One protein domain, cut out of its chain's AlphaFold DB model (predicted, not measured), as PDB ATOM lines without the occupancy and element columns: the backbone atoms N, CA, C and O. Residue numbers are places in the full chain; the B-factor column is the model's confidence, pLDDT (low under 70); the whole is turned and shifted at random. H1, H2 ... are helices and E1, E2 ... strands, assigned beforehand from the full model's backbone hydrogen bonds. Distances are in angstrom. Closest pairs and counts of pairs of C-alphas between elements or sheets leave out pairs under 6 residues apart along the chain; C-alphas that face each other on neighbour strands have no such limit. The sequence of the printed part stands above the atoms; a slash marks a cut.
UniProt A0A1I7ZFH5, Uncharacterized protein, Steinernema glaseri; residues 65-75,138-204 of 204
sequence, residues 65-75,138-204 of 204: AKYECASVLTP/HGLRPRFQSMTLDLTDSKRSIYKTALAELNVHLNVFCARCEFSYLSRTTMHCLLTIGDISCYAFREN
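Overview. This is residues 65 to 75 and 138 to 204 of the 204 residues of an uncharacterized protein of Steinernema glaseri (UniProt A0A1I7ZFH5). Picture a four-stranded sheet with one helix, H1, over one face at the E2 side, and strand E3 set off from the opposite face, near E2 and E5. The unnamed residues 138 to 150 run beside H1 on its side of the sheet. The printed part has 78 residues, with named elements in the order E1, H1, E2, E3, E4, E5; the antiparallel sheet runs E1, E4, E5, E2, and the class is mixed, helices and strands. The whole is compact, with a radius of gyration of the C-alphas of 11.9 A and spans of 39 by 28 by 18 A.

Arrangement. Start at the hairpin of E4, residues 187 to 193, and E5, residues 196 to 201, where N 191 and O 198 are 2.9 A apart. Beside E4 you find edge strand E1, residues 65 to 71, with N 68 and O 190 at 2.9 A. Beside E5 is the other edge strand, E2, residues 171 to 175, with N 199 and O 173 at 2.7 A. H1, residues 151 to 166, is on the sheet at a height of 9.4 A, two layers with the helix on one face. It lies over E2, along the strands but only just, at 27 degrees on the local plane; the closest C-alphas, of Leu 151 and Cys 174, are 5.9 A apart. In H1 every O i to N i+4 pair is within hydrogen-bond range. E3, residues 178 to 183, pairs with no named strand and is apart from H1.

Along the chain. Find C-alpha 65 at (0.656, 26.085, -9.881), where E1 begins; it spans 20.3 A, as does E4. H1 runs 21.7 A from C-alpha 151 at (-14.143, 29.525, -8.838). E2 spans 13.6 A, E3 16.3 A, and E5 16.7 A, ending at C-alpha 201, (-11.627, 22.820, -23.778).

Size, cuts and confidence. The C-alphas farthest apart, of Pro 75 and Asp 150, are 39.4 A apart. Residues 76 to 137 are not printed, and C-alphas 75 and 138 across this cut are 18.2 A apart. The links printed whole are tight. Look for pLDDT under 70 at residues 65 to 75, 138 to 146, 183 and 204.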
ATOM      1  N   ALA A  65       1.535  26.442  -8.756       48.50
ATOM      2  CA  ALA A  65       0.656  26.085  -9.881       48.50
ATOM      3  C   ALA A  65       1.207  24.927 -10.734       48.50
ATOM      4  O   ALA A  65       2.363  24.956 -11.173       48.50
ATOM      5  N   LYS A  66       0.362  23.922 -11.010       60.53
ATOM      6  CA  LYS A  66       0.657  22.791 -11.913       60.53
ATOM      7  C   LYS A  66      -0.198  22.896 -13.169       60.53
ATOM      8  O   LYS A  66      -1.407  23.089 -13.074       60.53
ATOM      9  N   TYR A  67       0.420  22.738 -14.336       55.16
ATOM     10  CA  TYR A  67      -0.277  22.805 -15.619       55.16
ATOM     11  C   TYR A  67      -0.071  21.555 -16.474       55.16
ATOM     12  O   TYR A  67       1.037  21.021 -16.564       55.16
ATOM     13  N   GLU A  68      -1.138  21.154 -17.163       57.97
ATOM     14  CA  GLU A  68      -1.148  20.094 -18.168       57.97
ATOM     15  C   GLU A  68      -2.009  20.546 -19.356       57.97
ATOM     16  O   GLU A  68      -3.236  20.573 -19.291       57.97
ATOM     17  N   CYS A  69      -1.374  20.926 -20.469       51.78
ATOM     18  CA  CYS A  69      -2.089  21.178 -21.722       51.78
ATOM     19  C   CYS A  69      -1.607  20.191 -22.791       51.78
ATOM     20  O   CYS A  69      -0.397  20.009 -22.959       51.78
ATOM     21  N   ALA A  70      -2.532  19.620 -23.563       54.53
ATOM     22  CA  ALA A  70      -2.197  18.784 -24.709       54.53
ATOM     23  C   ALA A  70      -3.097  19.079 -25.917       54.53
ATOM     24  O   ALA A  70      -4.218  19.583 -25.814       54.53
ATOM     25  N   SER A  71      -2.579  18.741 -27.093       37.84
ATOM     26  CA  SER A  71      -3.300  18.788 -28.364       37.84
ATOM     27  C   SER A  71      -3.067  17.506 -29.134       37.84
ATOM     28  O   SER A  71      -1.949  16.986 -29.157       37.84
ATOM     29  N   VAL A  72      -4.089  17.069 -29.851       38.25
ATOM     30  CA  VAL A  72      -3.994  15.913 -30.738       38.25
ATOM     31  C   VAL A  72      -3.750  16.424 -32.149       38.25
ATOM     32  O   VAL A  72      -4.638  17.020 -32.755       38.25
ATOM     33  N   LEU A  73      -2.549  16.198 -32.675       31.56
ATOM     34  CA  LEU A  73      -2.288  16.359 -34.102       31.56
ATOM     35  C   LEU A  73      -2.767  15.083 -34.798       31.56
ATOM     36  O   LEU A  73      -2.141  14.034 -34.671       31.56
ATOM     37  N   THR A  74      -3.889  15.146 -35.511       30.19
ATOM     38  CA  THR A  74      -4.240  14.078 -36.454       30.19
ATOM     39  C   THR A  74      -3.252  14.131 -37.620       30.19
ATOM     40  O   THR A  74      -3.096  15.210 -38.201       30.19
ATOM     41  N   PRO A  75      -2.583  13.026 -37.998       26.56
ATOM     42  CA  PRO A  75      -1.809  13.014 -39.229       26.56
ATOM     43  C   PRO A  75      -2.761  13.261 -40.401       26.56
ATOM     44  O   PRO A  75      -3.822  12.646 -40.506       26.56
ATOM     45  N   HIS A 138      -0.044  26.247 -28.902       47.00
ATOM     46  CA  HIS A 138       0.657  27.314 -28.198       47.00
ATOM     47  C   HIS A 138      -0.265  28.424 -27.670       47.00
ATOM     48  O   HIS A 138       0.193  29.246 -26.880       47.00
ATOM     49  N   GLY A 139      -1.547  28.446 -28.056       51.94
ATOM     50  CA  GLY A 139      -2.467  29.526 -27.688       51.94
ATOM     51  C   GLY A 139      -2.985  29.486 -26.245       51.94
ATOM     52  O   GLY A 139      -3.115  30.532 -25.619       51.94
ATOM     53  N   LEU A 140      -3.240  28.301 -25.678       58.16
ATOM     54  CA  LEU A 140      -3.815  28.194 -24.323       58.16
ATOM     55  C   LEU A 140      -2.781  28.293 -23.195       58.16
ATOM     56  O   LEU A 140      -3.121  28.665 -22.076       58.16
ATOM     57  N   ARG A 141      -1.515  27.963 -23.472       52.38
ATOM     58  CA  ARG A 141      -0.482  27.765 -22.441       52.38
ATOM     59  C   ARG A 141      -0.122  29.020 -21.621       52.38
ATOM     60  O   ARG A 141       0.058  28.878 -20.417       52.38
ATOM     61  N   PRO A 142       0.016  30.232 -22.193       47.41
ATOM     62  CA  PRO A 142       0.544  31.371 -21.430       47.41
ATOM     63  C   PRO A 142      -0.484  32.106 -20.556       47.41
ATOM     64  O   PRO A 142      -0.129  33.085 -19.909       47.41
ATOM     65  N   ARG A 143      -1.761  31.709 -20.571       58.25
ATOM     66  CA  ARG A 143      -2.861  32.670 -20.365       58.25
ATOM     67  C   ARG A 143      -3.739  32.414 -19.141       58.25
ATOM     68  O   ARG A 143      -4.584  33.232 -18.805       58.25
ATOM     69  N   PHE A 144      -3.484  31.331 -18.417       62.66
ATOM     70  CA  PHE A 144      -4.174  31.024 -17.163       62.66
ATOM     71  C   PHE A 144      -3.558  31.711 -15.927       62.66
ATOM     72  O   PHE A 144      -3.846  31.340 -14.793       62.66
ATOM     73  N   GLN A 145      -2.723  32.735 -16.119       60.28
ATOM     74  CA  GLN A 145      -2.099  33.495 -15.025       60.28
ATOM     75  C   GLN A 145      -3.106  34.314 -14.198       60.28
ATOM     76  O   GLN A 145      -2.740  34.918 -13.198       60.28
ATOM     77  N   SER A 146      -4.369  34.349 -14.620       63.06
ATOM     78  CA  SER A 146      -5.432  35.155 -14.032       63.06
ATOM     79  C   SER A 146      -6.444  34.332 -13.223       63.06
ATOM     80  O   SER A 146      -7.562  34.793 -12.977       63.06
ATOM     81  N   MET A 147      -6.066  33.107 -12.851       71.38
ATOM     82  CA  MET A 147      -6.821  32.240 -11.953       71.38
ATOM     83  C   MET A 147      -6.638  32.705 -10.500       71.38
ATOM     84  O   MET A 147      -5.538  33.056 -10.077       71.38
ATOM     85  N   THR A 148      -7.740  32.751  -9.760       78.88
ATOM     86  CA  THR A 148      -7.817  33.200  -8.364       78.88
ATOM     87  C   THR A 148      -8.264  32.043  -7.466       78.88
ATOM     88  O   THR A 148      -8.559  30.948  -7.939       78.88
ATOM     89  N   LEU A 149      -8.348  32.269  -6.153       79.12
ATOM     90  CA  LEU A 149      -8.930  31.297  -5.214       79.12
ATOM     91  C   LEU A 149     -10.471  31.241  -5.285       79.12
ATOM     92  O   LEU A 149     -11.101  30.474  -4.556       79.12
ATOM     93  N   ASP A 150     -11.094  32.025  -6.167       83.06
ATOM     94  CA  ASP A 150     -12.535  32.027  -6.398       83.06
ATOM     95  C   ASP A 150     -12.863  31.333  -7.724       83.06
ATOM     96  O   ASP A 150     -12.336  31.681  -8.785       83.06
ATOM     97  N   LEU A 151     -13.759  30.339  -7.675       83.69
ATOM     98  CA  LEU A 151     -14.143  29.525  -8.838       83.69
ATOM     99  C   LEU A 151     -14.761  30.378  -9.951       83.69
ATOM    100  O   LEU A 151     -14.398  30.251 -11.122       83.69
ATOM    101  N   THR A 152     -15.684  31.262  -9.577       82.81
ATOM    102  CA  THR A 152     -16.432  32.112 -10.508       82.81
ATOM    103  C   THR A 152     -15.523  33.133 -11.181       82.81
ATOM    104  O   THR A 152     -15.602  33.320 -12.398       82.81
ATOM    105  N   ASP A 153     -14.614  33.736 -10.415       83.06
ATOM    106  CA  ASP A 153     -13.655  34.705 -10.939       83.06
ATOM    107  C   ASP A 153     -12.624  34.031 -11.834       83.06
ATOM    108  O   ASP A 153     -12.429  34.481 -12.963       83.06
ATOM    109  N   SER A 154     -12.059  32.901 -11.406       83.44
ATOM    110  CA  SER A 154     -11.145  32.093 -12.220       83.44
ATOM    111  C   SER A 154     -11.766  31.719 -13.558       83.44
ATOM    112  O   SER A 154     -11.196  31.979 -14.618       83.44
ATOM    113  N   LYS A 155     -12.985  31.181 -13.530       83.12
ATOM    114  CA  LYS A 155     -13.710  30.775 -14.731       83.12
ATOM    115  C   LYS A 155     -14.001  31.956 -15.659       83.12
ATOM    116  O   LYS A 155     -13.773  31.861 -16.867       83.12
ATOM    117  N   ARG A 156     -14.484  33.080 -15.116       85.06
ATOM    118  CA  ARG A 156     -14.779  34.296 -15.895       85.06
ATOM    119  C   ARG A 156     -13.515  34.888 -16.504       85.06
ATOM    120  O   ARG A 156     -13.546  35.367 -17.636       85.06
ATOM    121  N   SER A 157     -12.431  34.862 -15.747       83.00
ATOM    122  CA  SER A 157     -11.121  35.355 -16.138       83.00
ATOM    123  C   SER A 157     -10.559  34.537 -17.301       83.00
ATOM    124  O   SER A 157     -10.288  35.097 -18.359       83.00
ATOM    125  N   ILE A 158     -10.536  33.206 -17.177       82.06
ATOM    126  CA  ILE A 158     -10.091  32.293 -18.241       82.06
ATOM    127  C   ILE A 158     -10.928  32.480 -19.512       82.06
ATOM    128  O   ILE A 158     -10.367  32.600 -20.602       82.06
ATOM    129  N   TYR A 159     -12.259  32.554 -19.388       83.69
ATOM    130  CA  TYR A 159     -13.142  32.758 -20.541       83.69
ATOM    131  C   TYR A 159     -12.870  34.093 -21.247       83.69
ATOM    132  O   TYR A 159     -12.753  34.136 -22.470       83.69
ATOM    133  N   LYS A 160     -12.734  35.187 -20.486       83.00
ATOM    134  CA  LYS A 160     -12.448  36.517 -21.043       83.00
ATOM    135  C   LYS A 160     -11.101  36.563 -21.752       83.00
ATOM    136  O   LYS A 160     -11.031  37.089 -22.855       83.00
ATOM    137  N   THR A 161     -10.062  36.015 -21.135       81.00
ATOM    138  CA  THR A 161      -8.705  35.979 -21.690       81.00
ATOM    139  C   THR A 161      -8.664  35.144 -22.974       81.00
ATOM    140  O   THR A 161      -8.109  35.573 -23.986       81.00
ATOM    141  N   ALA A 162      -9.339  33.991 -22.984       77.94
ATOM    142  CA  ALA A 162      -9.471  33.167 -24.182       77.94
ATOM    143  C   ALA A 162     -10.219  33.892 -25.310       77.94
ATOM    144  O   ALA A 162      -9.750  33.911 -26.446       77.94
ATOM    145  N   LEU A 163     -11.346  34.537 -25.005       78.94
ATOM    146  CA  LEU A 163     -12.102  35.274 -26.013       78.94
ATOM    147  C   LEU A 163     -11.300  36.465 -26.555       78.94
ATOM    148  O   LEU A 163     -11.186  36.625 -27.764       78.94
ATOM    149  N   ALA A 164     -10.715  37.273 -25.671       77.62
ATOM    150  CA  ALA A 164     -10.030  38.507 -26.043       77.62
ATOM    151  C   ALA A 164      -8.782  38.260 -26.892       77.62
ATOM    152  O   ALA A 164      -8.478  39.047 -27.785       77.62
ATOM    153  N   GLU A 165      -8.044  37.191 -26.609       74.00
ATOM    154  CA  GLU A 165      -6.710  37.049 -27.177       74.00
ATOM    155  C   GLU A 165      -6.530  35.848 -28.100       74.00
ATOM    156  O   GLU A 165      -5.496  35.740 -28.763       74.00
ATOM    157  N   LEU A 166      -7.488  34.925 -28.112       72.44
ATOM    158  CA  LEU A 166      -7.493  33.778 -29.013       72.44
ATOM    159  C   LEU A 166      -8.696  33.812 -29.960       72.44
ATOM    160  O   LEU A 166      -8.707  33.047 -30.919       72.44
ATOM    161  N   ASN A 167      -9.673  34.693 -29.711       77.56
ATOM    162  CA  ASN A 167     -10.932  34.787 -30.451       77.56
ATOM    163  C   ASN A 167     -11.637  33.425 -30.576       77.56
ATOM    164  O   ASN A 167     -12.184  33.077 -31.619       77.56
ATOM    165  N   VAL A 168     -11.564  32.610 -29.516       74.25
ATOM    166  CA  VAL A 168     -12.194  31.286 -29.463       74.25
ATOM    167  C   VAL A 168     -13.130  31.186 -28.272       74.25
ATOM    168  O   VAL A 168     -12.807  31.602 -27.159       74.25
ATOM    169  N   HIS A 169     -14.274  30.552 -28.505       78.44
ATOM    170  CA  HIS A 169     -15.177  30.136 -27.446       78.44
ATOM    171  C   HIS A 169     -14.681  28.822 -26.847       78.44
ATOM    172  O   HIS A 169     -14.491  27.830 -27.555       78.44
ATOM    173  N   LEU A 170     -14.453  28.825 -25.537       80.75
ATOM    174  CA  LEU A 170     -14.057  27.644 -24.779       80.75
ATOM    175  C   LEU A 170     -15.090  27.367 -23.701       80.75
ATOM    176  O   LEU A 170     -15.609  28.286 -23.066       80.75
ATOM    177  N   ASN A 171     -15.302  26.085 -23.450       84.00
ATOM    178  CA  ASN A 171     -15.991  25.624 -22.263       84.00
ATOM    179  C   ASN A 171     -14.968  25.541 -21.133       84.00
ATOM    180  O   ASN A 171     -13.941  24.876 -21.274       84.00
ATOM    181  N   VAL A 172     -15.244  26.233 -20.027       83.94
ATOM    182  CA  VAL A 172     -14.381  26.256 -18.839       83.94
ATOM    183  C   VAL A 172     -15.166  25.733 -17.645       83.94
ATOM    184  O   VAL A 172     -16.234  26.256 -17.313       83.94
ATOM    185  N   PHE A 173     -14.616  24.720 -16.992       85.75
ATOM    186  CA  PHE A 173     -15.098  24.163 -15.736       85.75
ATOM    187  C   PHE A 173     -14.018  24.343 -14.674       85.75
ATOM    188  O   PHE A 173     -12.853  24.100 -14.956       85.75
ATOM    189  N   CYS A 174     -14.390  24.753 -13.466       86.56
ATOM    190  CA  CYS A 174     -13.475  24.829 -12.335       86.56
ATOM    191  C   CYS A 174     -14.120  24.153 -11.128       86.56
ATOM    192  O   CYS A 174     -15.310  24.357 -10.883       86.56
ATOM    193  N   ALA A 175     -13.340  23.397 -10.363       85.06
ATOM    194  CA  ALA A 175     -13.791  22.747  -9.140       85.06
ATOM    195  C   ALA A 175     -12.688  22.722  -8.083       85.06
ATOM    196  O   ALA A 175     -11.505  22.753  -8.411       85.06
ATOM    197  N   ARG A 176     -13.106  22.638  -6.814       83.88
ATOM    198  CA  ARG A 176     -12.229  22.449  -5.644       83.88
ATOM    199  C   ARG A 176     -11.980  20.976  -5.279       83.88
ATOM    200  O   ARG A 176     -11.434  20.680  -4.226       83.88
ATOM    201  N   CYS A 177     -12.444  20.052  -6.113       76.94
ATOM    202  CA  CYS A 177     -12.350  18.611  -5.886       76.94
ATOM    203  C   CYS A 177     -11.742  17.934  -7.107       76.94
ATOM    204  O   CYS A 177     -11.683  18.526  -8.190       76.94
ATOM    205  N   GLU A 178     -11.394  16.661  -6.950       72.81
ATOM    206  CA  GLU A 178     -11.094  15.809  -8.086       72.81
ATOM    207  C   GLU A 178     -12.312  15.667  -9.001       72.81
ATOM    208  O   GLU A 178     -13.450  15.438  -8.578       72.81
ATOM    209  N   PHE A 179     -12.062  15.805 -10.297       76.69
ATOM    210  CA  PHE A 179     -13.051  15.526 -11.319       76.69
ATOM    211  C   PHE A 179     -12.401  14.793 -12.481       76.69
ATOM    212  O   PHE A 179     -11.229  14.992 -12.804       76.69
ATOM    213  N   SER A 180     -13.203  13.952 -13.118       72.44
ATOM    214  CA  SER A 180     -12.885  13.313 -14.385       72.44
ATOM    215  C   SER A 180     -13.922  13.747 -15.407       72.44
ATOM    216  O   SER A 180     -15.130  13.650 -15.176       72.44
ATOM    217  N   TYR A 181     -13.456  14.239 -16.549       70.75
ATOM    218  CA  TYR A 181     -14.330  14.715 -17.613       70.75
ATOM    219  C   TYR A 181     -13.936  14.107 -18.947       70.75
ATOM    220  O   TYR A 181     -12.775  14.158 -19.348       70.75
ATOM    221  N   LEU A 182     -14.925  13.549 -19.643       73.38
ATOM    222  CA  LEU A 182     -14.757  13.020 -20.986       73.38
ATOM    223  C   LEU A 182     -15.326  14.014 -21.996       73.38
ATOM    224  O   LEU A 182     -16.543  14.159 -22.105       73.38
ATOM    225  N   SER A 183     -14.454  14.650 -22.781       68.06
ATOM    226  CA  SER A 183     -14.866  15.436 -23.948       68.06
ATOM    227  C   SER A 183     -14.183  15.002 -25.234       68.06
ATOM    228  O   SER A 183     -13.014  14.609 -25.267       68.06
ATOM    229  N   ARG A 184     -14.935  15.098 -26.337       74.44
ATOM    230  CA  ARG A 184     -14.383  15.012 -27.691       74.44
ATOM    231  C   ARG A 184     -13.836  16.387 -28.053       74.44
ATOM    232  O   ARG A 184     -14.558  17.235 -28.561       74.44
ATOM    233  N   THR A 185     -12.566  16.611 -27.755       73.81
ATOM    234  CA  THR A 185     -11.889  17.875 -28.049       73.81
ATOM    235  C   THR A 185     -10.507  17.626 -28.638       73.81
ATOM    236  O   THR A 185      -9.842  16.640 -28.318       73.81
ATOM    237  N   THR A 186     -10.075  18.520 -29.521       70.69
ATOM    238  CA  THR A 186      -8.719  18.536 -30.087       70.69
ATOM    239  C   THR A 186      -7.774  19.441 -29.295       70.69
ATOM    240  O   THR A 186      -6.556  19.301 -29.420       70.69
ATOM    241  N   MET A 187      -8.322  20.333 -28.458       73.50
ATOM    242  CA  MET A 187      -7.574  21.329 -27.697       73.50
ATOM    243  C   MET A 187      -8.151  21.475 -26.288       73.50
ATOM    244  O   MET A 187      -9.289  21.920 -26.113       73.50
ATOM    245  N   HIS A 188      -7.332  21.151 -25.290       78.44
ATOM    246  CA  HIS A 188      -7.679  21.299 -23.885       78.44
ATOM    247  C   HIS A 188      -6.500  21.829 -23.069       78.44
ATOM    248  O   HIS A 188      -5.334  21.682 -23.450       78.44
ATOM    249  N   CYS A 189      -6.806  22.431 -21.925       80.69
ATOM    250  CA  CYS A 189      -5.825  22.680 -20.888       80.69
ATOM    251  C   CYS A 189      -6.438  22.492 -19.498       80.69
ATOM    252  O   CYS A 189      -7.559  22.934 -19.239       80.69
ATOM    253  N   LEU A 190      -5.681  21.837 -18.626       81.62
ATOM    254  CA  LEU A 190      -5.942  21.689 -17.206       81.62
ATOM    255  C   LEU A 190      -4.922  22.539 -16.439       81.62
ATOM    256  O   LEU A 190      -3.710  22.424 -16.649       81.62
ATOM    257  N   LEU A 191      -5.418  23.395 -15.554       81.12
ATOM    258  CA  LEU A 191      -4.604  24.148 -14.610       81.12
ATOM    259  C   LEU A 191      -5.093  23.875 -13.194       81.12
ATOM    260  O   LEU A 191      -6.286  23.996 -12.923       81.12
ATOM    261  N   THR A 192      -4.160  23.612 -12.288       80.62
ATOM    262  CA  THR A 192      -4.436  23.506 -10.859       80.62
ATOM    263  C   THR A 192      -3.636  24.559 -10.097       80.62
ATOM    264  O   THR A 192      -2.407  24.609 -10.213       80.62
ATOM    265  N   ILE A 193      -4.332  25.389  -9.314       80.06
ATOM    266  CA  ILE A 193      -3.750  26.342  -8.358       80.06
ATOM    267  C   ILE A 193      -4.364  26.068  -6.986       80.06
ATOM    268  O   ILE A 193      -5.573  26.209  -6.808       80.06
ATOM    269  N   GLY A 194      -3.528  25.709  -6.009       81.50
ATOM    270  CA  GLY A 194      -3.999  25.353  -4.670       81.50
ATOM    271  C   GLY A 194      -4.950  24.154  -4.701       81.50
ATOM    272  O   GLY A 194      -4.586  23.091  -5.202       81.50
ATOM    273  N   ASP A 195      -6.159  24.339  -4.174       80.94
ATOM    274  CA  ASP A 195      -7.253  23.361  -4.165       80.94
ATOM    275  C   ASP A 195      -8.148  23.438  -5.413       80.94
ATOM    276  O   ASP A 195      -9.012  22.586  -5.597       80.94
ATOM    277  N   ILE A 196      -7.953  24.426  -6.294       82.56
ATOM    278  CA  ILE A 196      -8.807  24.627  -7.467       82.56
ATOM    279  C   ILE A 196      -8.152  24.062  -8.716       82.56
ATOM    280  O   ILE A 196      -7.062  24.470  -9.112       82.56
ATOM    281  N   SER A 197      -8.889  23.197  -9.404       85.31
ATOM    282  CA  SER A 197      -8.560  22.704 -10.736       85.31
ATOM    283  C   SER A 197      -9.550  23.260 -11.759       85.31
ATOM    284  O   SER A 197     -10.762  23.099 -11.619       85.31
ATOM    285  N   CYS A 198      -9.038  23.919 -12.797       85.56
ATOM    286  CA  CYS A 198      -9.794  24.451 -13.924       85.56
ATOM    287  C   CYS A 198      -9.444  23.704 -15.212       85.56
ATOM    288  O   CYS A 198      -8.283  23.636 -15.614       85.56
ATOM    289  N   TYR A 199     -10.461  23.197 -15.897       85.62
ATOM    290  CA  TYR A 199     -10.378  22.552 -17.196       85.62
ATOM    291  C   TYR A 199     -11.036  23.424 -18.262       85.62
ATOM    292  O   TYR A 199     -12.222  23.744 -18.169       85.62
ATOM    293  N   ALA A 200     -10.276  23.793 -19.289       85.06
ATOM    294  CA  ALA A 200     -10.776  24.501 -20.457       85.06
ATOM    295  C   ALA A 200     -10.621  23.638 -21.706       85.06
ATOM    296  O   ALA A 200      -9.552  23.079 -21.950       85.06
ATOM    297  N   PHE A 201     -11.658  23.574 -22.531       84.12
ATOM    298  CA  PHE A 201     -11.627  22.820 -23.778       84.12
ATOM    299  C   PHE A 201     -12.461  23.495 -24.859       84.12
ATOM    300  O   PHE A 201     -13.428  24.207 -24.575       84.12
ATOM    301  N   ARG A 202     -12.096  23.248 -26.117       80.81
ATOM    302  CA  ARG A 202     -12.917  23.648 -27.261       80.81
ATOM    303  C   ARG A 202     -13.821  22.492 -27.668       80.81
ATOM    304  O   ARG A 202     -13.322  21.400 -27.939       80.81
ATOM    305  N   GLU A 203     -15.124  22.718 -27.710       73.25
ATOM    306  CA  GLU A 203     -16.052  21.770 -28.326       73.25
ATOM    307  C   GLU A 203     -15.883  21.816 -29.853       73.25
ATOM    308  O   GLU A 203     -15.575  22.873 -30.411       73.25
ATOM    309  N   ASN A 204     -15.950  20.657 -30.507       63.16
ATOM    310  CA  ASN A 204     -15.623  20.497 -31.925       63.16
ATOM    311  C   ASN A 204     -16.845  20.137 -32.762       63.16
ATOM    312  O   ASN A 204     -17.709  19.407 -32.233       63.16
TER     313      ASN A 204